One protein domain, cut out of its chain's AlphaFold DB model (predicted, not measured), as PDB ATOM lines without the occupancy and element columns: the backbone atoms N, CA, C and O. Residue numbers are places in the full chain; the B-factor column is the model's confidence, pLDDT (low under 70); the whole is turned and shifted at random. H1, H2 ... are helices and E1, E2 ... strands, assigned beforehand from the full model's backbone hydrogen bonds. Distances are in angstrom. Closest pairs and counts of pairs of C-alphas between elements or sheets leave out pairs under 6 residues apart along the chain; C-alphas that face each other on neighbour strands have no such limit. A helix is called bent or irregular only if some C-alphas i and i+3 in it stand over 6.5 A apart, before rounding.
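This is residues 23 to 142 of the 144 residues of an uncharacterized protein of Mesorhizobium sp. M2E.F.Ca.ET.166.01.1.1 (UniProt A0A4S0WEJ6). Two very short strands, E1 and E2, form a small antiparallel pair in the middle, and seven helices wrap round it in a nearly closed ring, H1 to H7 in chain order. H1, H2, H3, H6 and H7 pack close to the strands, while H4 and H5 make the far end of the longest axis, away from the hairpin of H1 and H2. The printed part has 120 residues, with elements in the order H1, H2, E1, H3, H4, H5, E2, H6, H7, and its class is mostly helix. It is compact, with a radius of gyration of the C-alphas of 12.9 A and spans of 36 by 28 by 28 A.

H1, residues 24 to 38, and H2, residues 43 to 54, form a helical hairpin; they touch at a shallow tilt of 24 degrees, with the C-alphas of Pro 24 and Ile 53 closest at 5.5 A. E1, residues 60 to 62, and E2, residues 106 to 108, are antiparallel neighbours, with N 61 to O 107 and N 107 to O 61 within hydrogen-bond range, each at 2.9 A. H3, residues 69 to 79, touches H2 at 26 degrees, a shallow tilt, the same way; the closest C-alphas are Ala 49 and Asn 79, 5.7 A. The closest C-alphas of H3 and E1 are Tyr 60 and Pro 75, 5.6 A. H3 and H4, residues 84 to 91, form a second helical hairpin, with Leu 78 and Ile 84 closest at 6.4 A between C-alphas. H5, residues 96 to 103, touches H4 at a steep tilt of 50 degrees, with C-alphas of Val 88 and Lys 99 at 6.2 A. H6, residues 111 to 123, touches H5 with residues 117 to 121 alone, the closest C-alphas being Arg 100 and Tyr 121, 7.2 A. H7, residues 130 to 140, touches H6 about perpendicular at 76 degrees, with C-alphas of Ala 114 and Glu 130 at 4.9 A. H7 and H1 only just touch, with 3 pairs of C-alphas within 8 A, the closest being Ile 37 and Asp 140, 7.4 A. H1 and H5 are apart. Every O i to N i+4 pair is within hydrogen-bond range in H1, H2, H4, H6 and H7, against 4 of 7 in H3 and 2 of 4 in H5.

H1 begins at C-alpha 24, (3.828, -7.908, 51.500), and is 20.9 A long. H2 is 16.3 A, H3 16.4 A, H6 18.6 A and H7 15.5 A long; E1 spans 7.0 A, E2 6.4 A, H4 10.3 A and H5 12.3 A. H3 is only just irregular, with C-alphas 72 and 75 6.7 A apart, and H5 is irregular, with C-alphas 97 and 100 7.1 A apart. H7 ends at C-alpha 140, (-3.360, -26.234, 58.943).

The two C-alphas farthest apart are those of Met 25 and His 94, 38.4 A. The printed part has no cut and no long link. The mean pLDDT of the printed part is 86.3; residues 65 to 67, 69 and 139 to 142 are under 70.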
ATOM      1  N   THR A  23      -0.633  -8.353  49.692       85.00
ATOM      2  CA  THR A  23       0.276  -7.321  50.191       85.00
ATOM      3  C   THR A  23       1.459  -7.983  50.879       85.00
ATOM      4  O   THR A  23       1.279  -9.002  51.562       85.00
ATOM      5  N   PRO A  24       2.653  -7.368  50.826       87.12
ATOM      6  CA  PRO A  24       3.828  -7.908  51.500       87.12
ATOM      7  C   PRO A  24       3.613  -8.145  53.002       87.12
ATOM      8  O   PRO A  24       4.090  -9.127  53.569       87.12
ATOM      9  N   MET A  25       2.831  -7.285  53.666       88.38
ATOM     10  CA  MET A  25       2.538  -7.438  55.093       88.38
ATOM     11  C   MET A  25       1.623  -8.635  55.388       88.38
ATOM     12  O   MET A  25       1.814  -9.306  56.404       88.38
ATOM     13  N   ALA A  26       0.649  -8.927  54.520       87.19
ATOM     14  CA  ALA A  26      -0.191 -10.115  54.655       87.19
ATOM     15  C   ALA A  26       0.619 -11.399  54.423       87.19
ATOM     16  O   ALA A  26       0.506 -12.334  55.216       87.19
ATOM     17  N   ALA A  27       1.490 -11.410  53.410       88.88
ATOM     18  CA  ALA A  27       2.362 -12.546  53.120       88.88
ATOM     19  C   ALA A  27       3.375 -12.807  54.248       88.88
ATOM     20  O   ALA A  27       3.593 -13.952  54.639       88.88
ATOM     21  N   LYS A  28       3.934 -11.746  54.851       91.44
ATOM     22  CA  LYS A  28       4.809 -11.871  56.025       91.44
ATOM     23  C   LYS A  28       4.081 -12.486  57.224       91.44
ATOM     24  O   LYS A  28       4.628 -13.364  57.879       91.44
ATOM     25  N   ARG A  29       2.837 -12.072  57.489       89.94
ATOM     26  CA  ARG A  29       2.014 -12.694  58.542       89.94
ATOM     27  C   ARG A  29       1.753 -14.171  58.252       89.94
ATOM     28  O   ARG A  29       1.863 -14.982  59.159       89.94
ATOM     29  N   ALA A  30       1.468 -14.521  56.997       89.69
ATOM     30  CA  ALA A  30       1.288 -15.914  56.596       89.69
ATOM     31  C   ALA A  30       2.562 -16.754  56.806       89.69
ATOM     32  O   ALA A  30       2.461 -17.916  57.190       89.69
ATOM     33  N   LEU A  31       3.747 -16.170  56.593       92.06
ATOM     34  CA  LEU A  31       5.029 -16.818  56.874       92.06
ATOM     35  C   LEU A  31       5.216 -17.080  58.371       92.06
ATOM     36  O   LEU A  31       5.528 -18.204  58.754       92.06
ATOM     37  N   ASP A  32       5.008 -16.064  59.208       90.44
ATOM     38  CA  ASP A  32       5.144 -16.210  60.661       90.44
ATOM     39  C   ASP A  32       4.136 -17.244  61.211       90.44
ATOM     40  O   ASP A  32       4.508 -18.087  62.032       90.44
ATOM     41  N   ASP A  33       2.897 -17.253  60.701       88.19
ATOM     42  CA  ASP A  33       1.898 -18.281  61.018       88.19
ATOM     43  C   ASP A  33       2.380 -19.678  60.582       88.19
ATOM     44  O   ASP A  33       2.304 -20.631  61.353       88.19
ATOM     45  N   ALA A  34       2.907 -19.829  59.364       88.88
ATOM     46  CA  ALA A  34       3.381 -21.121  58.869       88.88
ATOM     47  C   ALA A  34       4.554 -21.670  59.703       88.88
ATOM     48  O   ALA A  34       4.558 -22.852  60.048       88.88
ATOM     49  N   ILE A  35       5.515 -20.821  60.075       89.00
ATOM     50  CA  ILE A  35       6.638 -21.202  60.946       89.00
ATOM     51  C   ILE A  35       6.120 -21.711  62.292       89.00
ATOM     52  O   ILE A  35       6.547 -22.769  62.750       89.00
ATOM     53  N   ALA A  36       5.175 -20.991  62.900       86.12
ATOM     54  CA  ALA A  36       4.640 -21.339  64.211       86.12
ATOM     55  C   ALA A  36       3.900 -22.689  64.241       86.12
ATOM     56  O   ALA A  36       3.832 -23.311  65.298       86.12
ATOM     57  N   ILE A  37       3.336 -23.138  63.115       83.69
ATOM     58  CA  ILE A  37       2.580 -24.396  63.045       83.69
ATOM     59  C   ILE A  37       3.425 -25.576  62.605       83.69
ATOM     60  O   ILE A  37       3.266 -26.668  63.145       83.69
ATOM     61  N   TYR A  38       4.289 -25.385  61.613       81.50
ATOM     62  CA  TYR A  38       5.084 -26.493  61.084       81.50
ATOM     63  C   TYR A  38       6.403 -26.695  61.835       81.50
ATOM     64  O   TYR A  38       7.101 -27.658  61.530       81.50
ATOM     65  N   ASP A  39       6.721 -25.809  62.792       77.69
ATOM     66  CA  ASP A  39       7.876 -25.875  63.702       77.69
ATOM     67  C   ASP A  39       9.173 -26.285  62.986       77.69
ATOM     68  O   ASP A  39       9.922 -27.162  63.412       77.69
ATOM     69  N   ASN A  40       9.399 -25.676  61.818       76.62
ATOM     70  CA  ASN A  40      10.591 -25.895  61.012       76.62
ATOM     71  C   ASN A  40      11.519 -24.675  61.158       76.62
ATOM     72  O   ASN A  40      11.274 -23.664  60.493       76.62
ATOM     73  N   PRO A  41      12.540 -24.724  62.038       72.75
ATOM     74  CA  PRO A  41      13.421 -23.594  62.327       72.75
ATOM     75  C   PRO A  41      14.469 -23.416  61.221       72.75
ATOM     76  O   PRO A  41      15.660 -23.647  61.422       72.75
ATOM     77  N   ASP A  42      14.010 -23.031  60.034       85.62
ATOM     78  CA  ASP A  42      14.848 -22.846  58.854       85.62
ATOM     79  C   ASP A  42      15.014 -21.355  58.524       85.62
ATOM     80  O   ASP A  42      14.227 -20.754  57.782       85.62
ATOM     81  N   ASP A  43      16.054 -20.750  59.099       87.94
ATOM     82  CA  ASP A  43      16.339 -19.320  58.943       87.94
ATOM     83  C   ASP A  43      16.674 -18.939  57.493       87.94
ATOM     84  O   ASP A  43      16.295 -17.859  57.036       87.94
ATOM     85  N   ILE A  44      17.323 -19.832  56.738       89.50
ATOM     86  CA  ILE A  44      17.712 -19.561  55.347       89.50
ATOM     87  C   ILE A  44      16.472 -19.573  54.449       89.50
ATOM     88  O   ILE A  44      16.298 -18.692  53.601       89.50
ATOM     89  N   MET A  45      15.579 -20.550  54.626       90.81
ATOM     90  CA  MET A  45      14.308 -20.576  53.903       90.81
ATOM     91  C   MET A  45      13.457 -19.354  54.259       90.81
ATOM     92  O   MET A  45      12.793 -18.796  53.378       90.81
ATOM     93  N   ARG A  46      13.496 -18.915  55.525       92.88
ATOM     94  CA  ARG A  46      12.773 -17.726  55.989       92.88
ATOM     95  C   ARG A  46      13.262 -16.466  55.289       92.88
ATOM     96  O   ARG A  46      12.433 -15.718  54.781       92.88
ATOM     97  N   GLU A  47      14.573 -16.251  55.234       94.19
ATOM     98  CA  GLU A  47      15.177 -15.112  54.532       94.19
ATOM     99  C   GLU A  47      14.757 -15.091  53.058       94.19
ATOM    100  O   GLU A  47      14.195 -14.107  52.586       94.19
ATOM    101  N   LYS A  48      14.865 -16.229  52.360       94.38
ATOM    102  CA  LYS A  48      14.459 -16.333  50.948       94.38
ATOM    103  C   LYS A  48      12.972 -16.073  50.717       94.38
ATOM    104  O   LYS A  48      12.602 -15.490  49.699       94.38
ATOM    105  N   ALA A  49      12.111 -16.531  51.624       94.06
ATOM    106  CA  ALA A  49      10.683 -16.244  51.548       94.06
ATOM    107  C   ALA A  49      10.414 -14.744  51.741       94.06
ATOM    108  O   ALA A  49       9.600 -14.176  51.018       94.06
ATOM    109  N   LEU A  50      11.117 -14.092  52.675       95.00
ATOM    110  CA  LEU A  50      11.015 -12.649  52.898       95.00
ATOM    111  C   LEU A  50      11.506 -11.841  51.692       95.00
ATOM    112  O   LEU A  50      10.831 -10.883  51.324       95.00
ATOM    113  N   ASP A  51      12.600 -12.248  51.046       95.75
ATOM    114  CA  ASP A  51      13.092 -11.615  49.815       95.75
ATOM    115  C   ASP A  51      12.055 -11.713  48.691       95.75
ATOM    116  O   ASP A  51      11.709 -10.714  48.060       95.75
ATOM    117  N   ALA A  52      11.476 -12.902  48.482       94.88
ATOM    118  CA  ALA A  52      10.414 -13.093  47.496       94.88
ATOM    119  C   ALA A  52       9.184 -12.217  47.790       94.88
ATOM    120  O   ALA A  52       8.607 -11.644  46.871       94.88
ATOM    121  N   ILE A  53       8.809 -12.073  49.065       94.31
ATOM    122  CA  ILE A  53       7.716 -11.193  49.501       94.31
ATOM    123  C   ILE A  53       8.051  -9.716  49.248       94.31
ATOM    124  O   ILE A  53       7.185  -8.964  48.804       94.31
ATOM    125  N   ALA A  54       9.280  -9.291  49.544       93.25
ATOM    126  CA  ALA A  54       9.726  -7.913  49.346       93.25
ATOM    127  C   ALA A  54       9.751  -7.519  47.860       93.25
ATOM    128  O   ALA A  54       9.470  -6.371  47.524       93.25
ATOM    129  N   GLU A  55      10.038  -8.482  46.985       92.75
ATOM    130  CA  GLU A  55      10.042  -8.327  45.526       92.75
ATOM    131  C   GLU A  55       8.665  -8.553  44.871       92.75
ATOM    132  O   GLU A  55       8.578  -8.580  43.645       92.75
ATOM    133  N   ASP A  56       7.597  -8.729  45.659       89.56
ATOM    134  CA  ASP A  56       6.232  -9.013  45.177       89.56
ATOM    135  C   ASP A  56       6.147 -10.262  44.269       89.56
ATOM    136  O   ASP A  56       5.363 -10.353  43.322       89.56
ATOM    137  N   ARG A  57       6.991 -11.262  44.550       93.75
ATOM    138  CA  ARG A  57       7.026 -12.555  43.856       93.75
ATOM    139  C   ARG A  57       6.253 -13.623  44.618       93.75
ATOM    140  O   ARG A  57       5.897 -13.479  45.785       93.75
ATOM    141  N   ALA A  58       6.019 -14.753  43.954       94.62
ATOM    142  CA  ALA A  58       5.464 -15.936  44.598       94.62
ATOM    143  C   ALA A  58       6.375 -16.413  45.742       94.62
ATOM    144  O   ALA A  58       7.553 -16.694  45.521       94.62
ATOM    145  N   ALA A  59       5.806 -16.516  46.943       95.38
ATOM    146  CA  ALA A  59       6.519 -16.911  48.150       95.38
ATOM    147  C   ALA A  59       5.911 -18.174  48.769       95.38
ATOM    148  O   ALA A  59       4.687 -18.332  48.857       95.38
ATOM    149  N   TYR A  60       6.783 -19.071  49.214       94.94
ATOM    150  CA  TYR A  60       6.434 -20.418  49.640       94.94
ATOM    151  C   TYR A  60       7.101 -20.783  50.964       94.94
ATOM    152  O   TYR A  60       8.201 -20.327  51.280       94.94
ATOM    153  N   TRP A  61       6.446 -21.678  51.697       93.19
ATOM    154  CA  TRP A  61       6.984 -22.362  52.869       93.19
ATOM    155  C   TRP A  61       6.812 -23.884  52.738       93.19
ATOM    156  O   TRP A  61       6.105 -24.355  51.841       93.19
ATOM    157  N   SER A  62       7.454 -24.664  53.613       89.38
ATOM    158  CA  SER A  62       7.292 -26.124  53.665       89.38
ATOM    159  C   SER A  62       6.526 -26.553  54.910       89.38
ATOM    160  O   SER A  62       6.813 -26.095  56.011       89.38
ATOM    161  N   MET A  63       5.624 -27.519  54.748       86.75
ATOM    162  CA  MET A  63       5.116 -28.325  55.865       86.75
ATOM    163  C   MET A  63       6.141 -29.355  56.359       86.75
ATOM    164  O   MET A  63       5.924 -30.016  57.371       86.75
ATOM    165  N   SER A  64       7.204 -29.586  55.585       78.69
ATOM    166  CA  SER A  64       8.170 -30.651  55.839       78.69
ATOM    167  C   SER A  64       9.273 -30.138  56.751       78.69
ATOM    168  O   SER A  64       9.906 -29.134  56.430       78.69
ATOM    169  N   GLY A  65       9.536 -30.848  57.847       68.50
ATOM    170  CA  GLY A  65      10.754 -30.657  58.632       68.50
ATOM    171  C   GLY A  65      11.976 -31.306  57.969       68.50
ATOM    172  O   GLY A  65      11.871 -31.969  56.934       68.50
ATOM    173  N   TYR A  66      13.139 -31.178  58.612       60.91
ATOM    174  CA  TYR A  66      14.431 -31.692  58.128       60.91
ATOM    175  C   TYR A  66      14.467 -33.195  57.788       60.91
ATOM    176  O   TYR A  66      15.331 -33.629  57.028       60.91
ATOM    177  N   SER A  67      13.544 -34.002  58.322       60.19
ATOM    178  CA  SER A  67      13.468 -35.444  58.050       60.19
ATOM    179  C   SER A  67      13.018 -35.791  56.622       60.19
ATOM    180  O   SER A  67      13.251 -36.915  56.177       60.19
ATOM    181  N   ASP A  68      12.437 -34.844  55.878       70.12
ATOM    182  CA  ASP A  68      12.167 -34.961  54.438       70.12
ATOM    183  C   ASP A  68      13.011 -33.937  53.668       70.12
ATOM    184  O   ASP A  68      12.517 -32.898  53.234       70.12
ATOM    185  N   ALA A  69      14.298 -34.251  53.496       68.00
ATOM    186  CA  ALA A  69      15.277 -33.368  52.857       68.00
ATOM    187  C   ALA A  69      14.863 -32.892  51.451       68.00
ATOM    188  O   ALA A  69      15.195 -31.781  51.048       68.00
ATOM    189  N   ILE A  70      14.124 -33.708  50.690       72.00
ATOM    190  CA  ILE A  70      13.666 -33.331  49.345       72.00
ATOM    191  C   ILE A  70      12.473 -32.369  49.449       72.00
ATOM    192  O   ILE A  70      12.443 -31.339  48.773       72.00
ATOM    193  N   GLY A  71      11.510 -32.669  50.328       70.94
ATOM    194  CA  GLY A  71      10.343 -31.816  50.568       70.94
ATOM    195  C   GLY A  71      10.676 -30.471  51.227       70.94
ATOM    196  O   GLY A  71      10.003 -29.474  50.956       70.94
ATOM    197  N   SER A  72      11.719 -30.415  52.058       73.25
ATOM    198  CA  SER A  72      12.201 -29.171  52.670       73.25
ATOM    199  C   SER A  72      13.010 -28.309  51.697       73.25
ATOM    200  O   SER A  72      12.948 -27.089  51.786       73.25
ATOM    201  N   THR A  73      13.702 -28.911  50.721       81.25
ATOM    202  CA  THR A  73      14.517 -28.170  49.737       81.25
ATOM    203  C   THR A  73      13.672 -27.498  48.650       81.25
ATOM    204  O   THR A  73      14.069 -26.470  48.106       81.25
ATOM    205  N   LEU A  74      12.486 -28.031  48.334       88.25
ATOM    206  CA  LEU A  74      11.641 -27.492  47.264       88.25
ATOM    207  C   LEU A  74      11.368 -25.982  47.412       88.25
ATOM    208  O   LEU A  74      11.681 -25.247  46.475       88.25
ATOM    209  N   PRO A  75      10.868 -25.468  48.554       91.12
ATOM    210  CA  PRO A  75      10.592 -24.037  48.680       91.12
ATOM    211  C   PRO A  75      11.819 -23.130  48.535       91.12
ATOM    212  O   PRO A  75      11.651 -21.984  48.127       91.12
ATOM    213  N   TYR A  76      13.044 -23.618  48.768       90.25
ATOM    214  CA  TYR A  76      14.254 -22.840  48.476       90.25
ATOM    215  C   TYR A  76      14.360 -22.490  46.995       90.25
ATOM    216  O   TYR A  76      14.608 -21.336  46.645       90.25
ATOM    217  N   MET A  77      14.164 -23.487  46.128       90.56
ATOM    218  CA  MET A  77      14.215 -23.302  44.679       90.56
ATOM    219  C   MET A  77      13.085 -22.384  44.214       90.56
ATOM    220  O   MET A  77      13.307 -21.484  43.407       90.56
ATOM    221  N   LEU A  78      11.885 -22.573  44.767       94.31
ATOM    222  CA  LEU A  78      10.714 -21.781  44.394       94.31
ATOM    223  C   LEU A  78      10.858 -20.311  44.803       94.31
ATOM    224  O   LEU A  78      10.600 -19.423  43.995       94.31
ATOM    225  N   ASN A  79      11.332 -20.040  46.024       94.69
ATOM    226  CA  ASN A  79      11.573 -18.673  46.500       94.69
ATOM    227  C   ASN A  79      12.721 -17.987  45.737       94.69
ATOM    228  O   ASN A  79      12.712 -16.767  45.589       94.69
ATOM    229  N   ALA A  80      13.662 -18.762  45.185       91.19
ATOM    230  CA  ALA A  80      14.692 -18.272  44.266       91.19
ATOM    231  C   ALA A  80      14.178 -18.006  42.832       91.19
ATOM    232  O   ALA A  80      14.942 -17.536  41.993       91.19
ATOM    233  N   GLY A  81      12.902 -18.286  42.541       90.06
ATOM    234  CA  GLY A  81      12.269 -18.005  41.249       90.06
ATOM    235  C   GLY A  81      12.249 -19.178  40.266       90.06
ATOM    236  O   GLY A  81      11.850 -18.988  39.118       90.06
ATOM    237  N   VAL A  82      12.644 -20.384  40.686       92.88
ATOM    238  CA  VAL A  82      12.500 -21.586  39.851       92.88
ATOM    239  C   VAL A  82      11.020 -21.949  39.735       92.88
ATOM    240  O   VAL A  82      10.277 -21.908  40.719       92.88
ATOM    241  N   ASP A  83      10.575 -22.334  38.539       91.31
ATOM    242  CA  ASP A  83       9.194 -22.756  38.342       91.31
ATOM    243  C   ASP A  83       8.889 -24.081  39.070       91.31
ATOM    244  O   ASP A  83       9.730 -24.981  39.164       91.31
ATOM    245  N   ILE A  84       7.656 -24.223  39.574       92.75
ATOM    246  CA  ILE A  84       7.241 -25.398  40.363       92.75
ATOM    247  C   ILE A  84       7.376 -26.695  39.564       92.75
ATOM    248  O   ILE A  84       7.729 -27.730  40.127       92.75
ATOM    249  N   GLY A  85       7.091 -26.652  38.262       89.06
ATOM    250  CA  GLY A  85       7.174 -27.815  37.393       89.06
ATOM    251  C   GLY A  85       8.587 -28.380  37.359       89.06
ATOM    252  O   GLY A  85       8.782 -29.531  37.736       89.06
ATOM    253  N   SER A  86       9.556 -27.549  36.979       90.38
ATOM    254  CA  SER A  86      10.971 -27.912  36.896       90.38
ATOM    255  C   SER A  86      11.548 -28.285  38.253       90.38
ATOM    256  O   SER A  86      12.253 -29.287  38.348       90.38
ATOM    257  N   ALA A  87      11.214 -27.547  39.319       91.50
ATOM    258  CA  ALA A  87      11.684 -27.870  40.665       91.50
ATOM    259  C   ALA A  87      11.205 -29.262  41.114       91.50
ATOM    260  O   ALA A  87      11.993 -30.067  41.607       91.50
ATOM    261  N   VAL A  88       9.923 -29.583  40.899       90.12
ATOM    262  CA  VAL A  88       9.351 -30.897  41.239       90.12
ATOM    263  C   VAL A  88       9.873 -31.997  40.313       90.12
ATOM    264  O   VAL A  88      10.136 -33.110  40.774       90.12
ATOM    265  N   ASP A  89      10.037 -31.709  39.023       89.19
ATOM    266  CA  ASP A  89      10.575 -32.661  38.057       89.19
ATOM    267  C   ASP A  89      12.021 -33.041  38.386       89.19
ATOM    268  O   ASP A  89      12.327 -34.233  38.388       89.19
ATOM    269  N   GLN A  90      12.857 -32.062  38.744       88.62
ATOM    270  CA  GLN A  90      14.245 -32.262  39.158       88.62
ATOM    271  C   GLN A  90      14.339 -32.985  40.509       88.62
ATOM    272  O   GLN A  90      15.051 -33.979  40.635       88.62
ATOM    273  N   ALA A  91      13.596 -32.530  41.521       87.25
ATOM    274  CA  ALA A  91      13.666 -33.090  42.873       87.25
ATOM    275  C   ALA A  91      13.170 -34.547  42.959       87.25
ATOM    276  O   ALA A  91      13.608 -35.313  43.818       87.25
ATOM    277  N   TYR A  92      12.255 -34.943  42.067       87.69
ATOM    278  CA  TYR A  92      11.620 -36.263  42.065       87.69
ATOM    279  C   TYR A  92      11.813 -37.024  40.748       87.69
ATOM    280  O   TYR A  92      10.976 -37.865  40.401       87.69
ATOM    281  N   GLU A  93      12.911 -36.776  40.029       87.25
ATOM    282  CA  GLU A  93      13.237 -37.442  38.760       87.25
ATOM    283  C   GLU A  93      13.145 -38.973  38.879       87.25
ATOM    284  O   GLU A  93      12.427 -39.631  38.127       87.25
ATOM    285  N   HIS A  94      13.778 -39.544  39.908       87.69
ATOM    286  CA  HIS A  94      13.784 -40.989  40.160       87.69
ATOM    287  C   HIS A  94      12.561 -41.496  40.942       87.69
ATOM    288  O   HIS A  94      12.473 -42.684  41.258       87.69
ATOM    289  N   ARG A  95      11.626 -40.612  41.316       86.69
ATOM    290  CA  ARG A  95      10.444 -40.946  42.134       86.69
ATOM    291  C   ARG A  95       9.187 -40.219  41.634       86.69
ATOM    292  O   ARG A  95       8.543 -39.505  42.408       86.69
ATOM    293  N   PRO A  96       8.778 -40.413  40.365       84.75
ATOM    294  CA  PRO A  96       7.698 -39.640  39.745       84.75
ATOM    295  C   PRO A  96       6.346 -39.784  40.458       84.75
ATOM    296  O   PRO A  96       5.556 -38.842  40.487       84.75
ATOM    297  N   PHE A  97       6.094 -40.925  41.103       85.62
ATOM    298  CA  PHE A  97       4.878 -41.180  41.881       85.62
ATOM    299  C   PHE A  97       4.744 -40.293  43.136       85.62
ATOM    300  O   PHE A  97       3.647 -40.167  43.675       85.62
ATOM    301  N   LEU A  98       5.825 -39.646  43.594       86.12
ATOM    302  CA  LEU A  98       5.803 -38.734  44.743       86.12
ATOM    303  C   LEU A  98       5.504 -37.276  44.365       86.12
ATOM    304  O   LEU A  98       5.152 -36.500  45.252       86.12
ATOM    305  N   LYS A  99       5.581 -36.901  43.079       88.12
ATOM    306  CA  LYS A  99       5.461 -35.503  42.613       88.12
ATOM    307  C   LYS A  99       4.181 -34.823  43.093       88.12
ATOM    308  O   LYS A  99       4.222 -33.733  43.651       88.12
ATOM    309  N   ARG A 100       3.037 -35.504  42.969       85.50
ATOM    310  CA  ARG A 100       1.747 -34.982  43.447       85.50
ATOM    311  C   ARG A 100       1.716 -34.803  44.969       85.50
ATOM    312  O   ARG A 100       1.145 -33.835  45.460       85.50
ATOM    313  N   GLY A 101       2.315 -35.735  45.711       84.88
ATOM    314  CA  GLY A 101       2.415 -35.658  47.170       84.88
ATOM    315  C   GLY A 101       3.324 -34.519  47.635       84.88
ATOM    316  O   GLY A 101       3.036 -33.894  48.651       84.88
ATOM    317  N   ALA A 102       4.367 -34.202  46.864       86.50
ATOM    318  CA  ALA A 102       5.275 -33.096  47.147       86.50
ATOM    319  C   ALA A 102       4.556 -31.737  47.121       86.50
ATOM    320  O   ALA A 102       4.727 -30.935  48.035       86.50
ATOM    321  N   LEU A 103       3.659 -31.514  46.151       89.94
ATOM    322  CA  LEU A 103       2.844 -30.291  46.085       89.94
ATOM    323  C   LEU A 103       1.972 -30.089  47.324       89.94
ATOM    324  O   LEU A 103       1.668 -28.963  47.701       89.94
ATOM    325  N   ALA A 104       1.549 -31.182  47.964       87.88
ATOM    326  CA  ALA A 104       0.729 -31.119  49.165       87.88
ATOM    327  C   ALA A 104       1.496 -30.640  50.396       87.88
ATOM    328  O   ALA A 104       0.840 -30.352  51.393       87.88
ATOM    329  N   ARG A 105       2.829 -30.562  50.319       87.19
ATOM    330  CA  ARG A 105       3.716 -30.078  51.382       87.19
ATOM    331  C   ARG A 105       4.150 -28.627  51.181       87.19
ATOM    332  O   ARG A 105       4.771 -28.065  52.076       87.19
ATOM    333  N   ILE A 106       3.836 -28.032  50.030       91.25
ATOM    334  CA  ILE A 106       4.125 -26.628  49.744       91.25
ATOM    335  C   ILE A 106       3.000 -25.774  50.326       91.25
ATOM    336  O   ILE A 106       1.821 -25.997  50.043       91.25
ATOM    337  N   VAL A 107       3.377 -24.772  51.113       91.88
ATOM    338  CA  VAL A 107       2.465 -23.798  51.708       91.88
ATOM    339  C   VAL A 107       2.587 -22.488  50.922       91.88
ATOM    340  O   VAL A 107       3.651 -21.868  50.960       91.88
ATOM    341  N   PRO A 108       1.548 -22.051  50.187       93.88
ATOM    342  CA  PRO A 108       1.567 -20.756  49.515       93.88
ATOM    343  C   PRO A 108       1.362 -19.623  50.529       93.88
ATOM    344  O   PRO A 108       0.425 -19.666  51.329       93.88
ATOM    345  N   LEU A 109       2.217 -18.600  50.477       93.25
ATOM    346  CA  LEU A 109       2.178 -17.464  51.410       93.25
ATOM    347  C   LEU A 109       1.411 -16.256  50.856       93.25
ATOM    348  O   LEU A 109       0.986 -15.391  51.617       93.25
ATOM    349  N   ASN A 110       1.219 -16.201  49.539       92.44
ATOM    350  CA  ASN A 110       0.545 -15.112  48.837       92.44
ATOM    351  C   ASN A 110      -0.260 -15.620  47.627       92.44
ATOM    352  O   ASN A 110      -0.225 -16.812  47.296       92.44
ATOM    353  N   MET A 111      -1.031 -14.740  46.979       91.25
ATOM    354  CA  MET A 111      -1.909 -15.148  45.872       91.25
ATOM    355  C   MET A 111      -1.101 -15.595  44.650       91.25
ATOM    356  O   MET A 111      -1.481 -16.561  43.986       91.25
ATOM    357  N   ALA A 112       0.034 -14.947  44.373       92.44
ATOM    358  CA  ALA A 112       0.953 -15.363  43.314       92.44
ATOM    359  C   ALA A 112       1.408 -16.828  43.482       92.44
ATOM    360  O   ALA A 112       1.334 -17.613  42.533       92.44
ATOM    361  N   ALA A 113       1.790 -17.229  44.698       93.75
ATOM    362  CA  ALA A 113       2.147 -18.609  45.018       93.75
ATOM    363  C   ALA A 113       0.965 -19.575  44.890       93.75
ATOM    364  O   ALA A 113       1.120 -20.672  44.353       93.75
ATOM    365  N   ALA A 114      -0.226 -19.175  45.342       93.38
ATOM    366  CA  ALA A 114      -1.422 -20.007  45.233       93.38
ATOM    367  C   ALA A 114      -1.801 -20.281  43.767       93.38
ATOM    368  O   ALA A 114      -2.079 -21.428  43.423       93.38
ATOM    369  N   ARG A 115      -1.729 -19.265  42.893       92.31
ATOM    370  CA  ARG A 115      -1.956 -19.397  41.440       92.31
ATOM    371  C   ARG A 115      -0.964 -20.352  40.790       92.31
ATOM    372  O   ARG A 115      -1.356 -21.252  40.050       92.31
ATOM    373  N   ALA A 116       0.322 -20.182  41.085       94.00
ATOM    374  CA  ALA A 116       1.360 -21.053  40.546       94.00
ATOM    375  C   ALA A 116       1.179 -22.507  41.017       94.00
ATOM    376  O   ALA A 116       1.310 -23.444  40.227       94.00
ATOM    377  N   LEU A 117       0.818 -22.705  42.288       93.75
ATOM    378  CA  LEU A 117       0.579 -24.028  42.855       93.75
ATOM    379  C   LEU A 117      -0.688 -24.689  42.284       93.75
ATOM    380  O   LEU A 117      -0.656 -25.878  41.970       93.75
ATOM    381  N   SER A 118      -1.768 -23.929  42.088       92.62
ATOM    382  CA  SER A 118      -2.998 -24.351  41.392       92.62
ATOM    383  C   SER A 118      -2.689 -24.865  39.977       92.62
ATOM    384  O   SER A 118      -3.020 -26.006  39.634       92.62
ATOM    385  N   ALA A 119      -1.925 -24.094  39.194       91.94
ATOM    386  CA  ALA A 119      -1.473 -24.504  37.864       91.94
ATOM    387  C   ALA A 119      -0.604 -25.777  37.898       91.94
ATOM    388  O   ALA A 119      -0.752 -26.663  37.050       91.94
ATOM    389  N   ALA A 120       0.273 -25.910  38.899       92.12
ATOM    390  CA  ALA A 120       1.079 -27.112  39.079       92.12
ATOM    391  C   ALA A 120       0.214 -28.343  39.389       92.12
ATOM    392  O   ALA A 120       0.407 -29.387  38.768       92.12
ATOM    393  N   TYR A 121      -0.773 -28.238  40.287       91.25
ATOM    394  CA  TYR A 121      -1.709 -29.337  40.554       91.25
ATOM    395  C   TYR A 121      -2.397 -29.810  39.270       91.25
ATOM    396  O   TYR A 121      -2.426 -31.020  39.017       91.25
ATOM    397  N   ALA A 122      -2.869 -28.873  38.438       89.44
ATOM    398  CA  ALA A 122      -3.532 -29.188  37.174       89.44
ATOM    399  C   ALA A 122      -2.623 -29.999  36.237       89.44
ATOM    400  O   ALA A 122      -3.057 -31.006  35.674       89.44
ATOM    401  N   ARG A 123      -1.334 -29.635  36.145       88.25
ATOM    402  CA  ARG A 123      -0.329 -30.376  35.361       88.25
ATOM    403  C   ARG A 123      -0.168 -31.830  35.817       88.25
ATOM    404  O   ARG A 123       0.082 -32.701  34.988       88.25
ATOM    405  N   TYR A 124      -0.335 -32.107  37.108       85.94
ATOM    406  CA  TYR A 124      -0.234 -33.456  37.679       85.94
ATOM    407  C   TYR A 124      -1.596 -34.154  37.855       85.94
ATOM    408  O   TYR A 124      -1.717 -35.093  38.646       85.94
ATOM    409  N   GLY A 125      -2.622 -33.719  37.114       84.06
ATOM    410  CA  GLY A 125      -3.927 -34.387  37.047       84.06
ATOM    411  C   GLY A 125      -4.796 -34.201  38.292       84.06
ATOM    412  O   GLY A 125      -5.636 -35.046  38.596       84.06
ATOM    413  N   ALA A 126      -4.583 -33.123  39.047       86.25
ATOM    414  CA  ALA A 126      -5.375 -32.781  40.221       86.25
ATOM    415  C   ALA A 126      -5.867 -31.339  40.124       86.25
ATOM    416  O   ALA A 126      -5.160 -30.470  39.639       86.25
ATOM    417  N   TRP A 127      -7.069 -31.064  40.618       86.31
ATOM    418  CA  TRP A 127      -7.597 -29.704  40.637       86.31
ATOM    419  C   TRP A 127      -7.662 -29.184  42.072       86.31
ATOM    420  O   TRP A 127      -8.105 -29.902  42.973       86.31
ATOM    421  N   ARG A 128      -7.154 -27.968  42.271       87.06
ATOM    422  CA  ARG A 128      -7.139 -27.209  43.524       87.06
ATOM    423  C   ARG A 128      -7.222 -25.739  43.145       87.06
ATOM    424  O   ARG A 128      -6.365 -25.295  42.387       87.06
ATOM    425  N   ASP A 129      -8.217 -25.019  43.643       86.56
ATOM    426  CA  ASP A 129      -8.321 -23.584  43.380       86.56
ATOM    427  C   ASP A 129      -7.470 -22.763  44.366       86.56
ATOM    428  O   ASP A 129      -7.054 -23.228  45.433       86.56
ATOM    429  N   GLU A 130      -7.138 -21.532  43.986       87.62
ATOM    430  CA  GLU A 130      -6.270 -20.661  44.777       87.62
ATOM    431  C   GLU A 130      -6.862 -20.323  46.156       87.62
ATOM    432  O   GLU A 130      -6.122 -20.390  47.147       87.62
ATOM    433  N   PRO A 131      -8.169 -19.999  46.278       83.50
ATOM    434  CA  PRO A 131      -8.794 -19.792  47.580       83.50
ATOM    435  C   PRO A 131      -8.710 -21.025  48.485       83.50
ATOM    436  O   PRO A 131      -8.420 -20.877  49.673       83.50
ATOM    437  N   GLU A 132      -8.924 -22.234  47.957       84.94
ATOM    438  CA  GLU A 132      -8.793 -23.493  48.690       84.94
ATOM    439  C   GLU A 132      -7.372 -23.659  49.220       84.94
ATOM    440  O   GLU A 132      -7.191 -23.967  50.399       84.94
ATOM    441  N   LEU A 133      -6.360 -23.418  48.386       86.25
ATOM    442  CA  LEU A 133      -4.957 -23.552  48.775       86.25
ATOM    443  C   LEU A 133      -4.576 -22.576  49.898       86.25
ATOM    444  O   LEU A 133      -3.949 -22.984  50.879       86.25
ATOM    445  N   LEU A 134      -5.014 -21.316  49.811       84.69
ATOM    446  CA  LEU A 134      -4.790 -20.312  50.859       84.69
ATOM    447  C   LEU A 134      -5.570 -20.623  52.144       84.69
ATOM    448  O   LEU A 134      -5.058 -20.455  53.253       84.69
ATOM    449  N   MET A 135      -6.815 -21.094  52.029       80.19
ATOM    450  CA  MET A 135      -7.614 -21.504  53.185       80.19
ATOM    451  C   MET A 135      -7.034 -22.740  53.868       80.19
ATOM    452  O   MET A 135      -7.047 -22.816  55.096       80.19
ATOM    453  N   ARG A 136      -6.521 -23.701  53.096       77.56
ATOM    454  CA  ARG A 136      -5.873 -24.900  53.622       77.56
ATOM    455  C   ARG A 136      -4.612 -24.536  54.390       77.56
ATOM    456  O   ARG A 136      -4.501 -24.955  55.537       77.56
ATOM    457  N   ALA A 137      -3.752 -23.695  53.810       76.25
ATOM    458  CA  ALA A 137      -2.584 -23.158  54.502       76.25
ATOM    459  C   ALA A 137      -2.978 -22.596  55.878       76.25
ATOM    460  O   ALA A 137      -2.418 -23.005  56.887       76.25
ATOM    461  N   LYS A 138      -4.041 -21.784  55.947       70.00
ATOM    462  CA  LYS A 138      -4.567 -21.242  57.213       70.00
ATOM    463  C   LYS A 138      -5.167 -22.277  58.160       70.00
ATOM    464  O   LYS A 138      -5.057 -22.125  59.371       70.00
ATOM    465  N   ARG A 139      -5.915 -23.255  57.645       63.53
ATOM    466  CA  ARG A 139      -6.568 -24.283  58.470       63.53
ATOM    467  C   ARG A 139      -5.523 -25.142  59.158       63.53
ATOM    468  O   ARG A 139      -5.680 -25.447  60.340       63.53
ATOM    469  N   ASP A 140      -4.493 -25.503  58.414       61.81
ATOM    470  CA  ASP A 140      -3.360 -26.234  58.943       61.81
ATOM    471  C   ASP A 140      -2.632 -25.324  59.953       61.81
ATOM    472  O   ASP A 140      -2.454 -25.745  61.092       61.81
ATOM    473  N   CYS A 141      -2.485 -24.019  59.658       52.31
ATOM    474  CA  CYS A 141      -2.039 -22.989  60.610       52.31
ATOM    475  C   CYS A 141      -2.943 -22.750  61.857       52.31
ATOM    476  O   CYS A 141      -2.702 -21.835  62.640       52.31
ATOM    477  N   ARG A 142      -4.028 -23.502  62.079       51.47
ATOM    478  CA  ARG A 142      -4.886 -23.375  63.283       51.47
ATOM    479  C   ARG A 142      -4.874 -24.616  64.165       51.47
ATOM    480  O   ARG A 142      -5.454 -24.585  65.253       51.47
TER     481      ARG A 142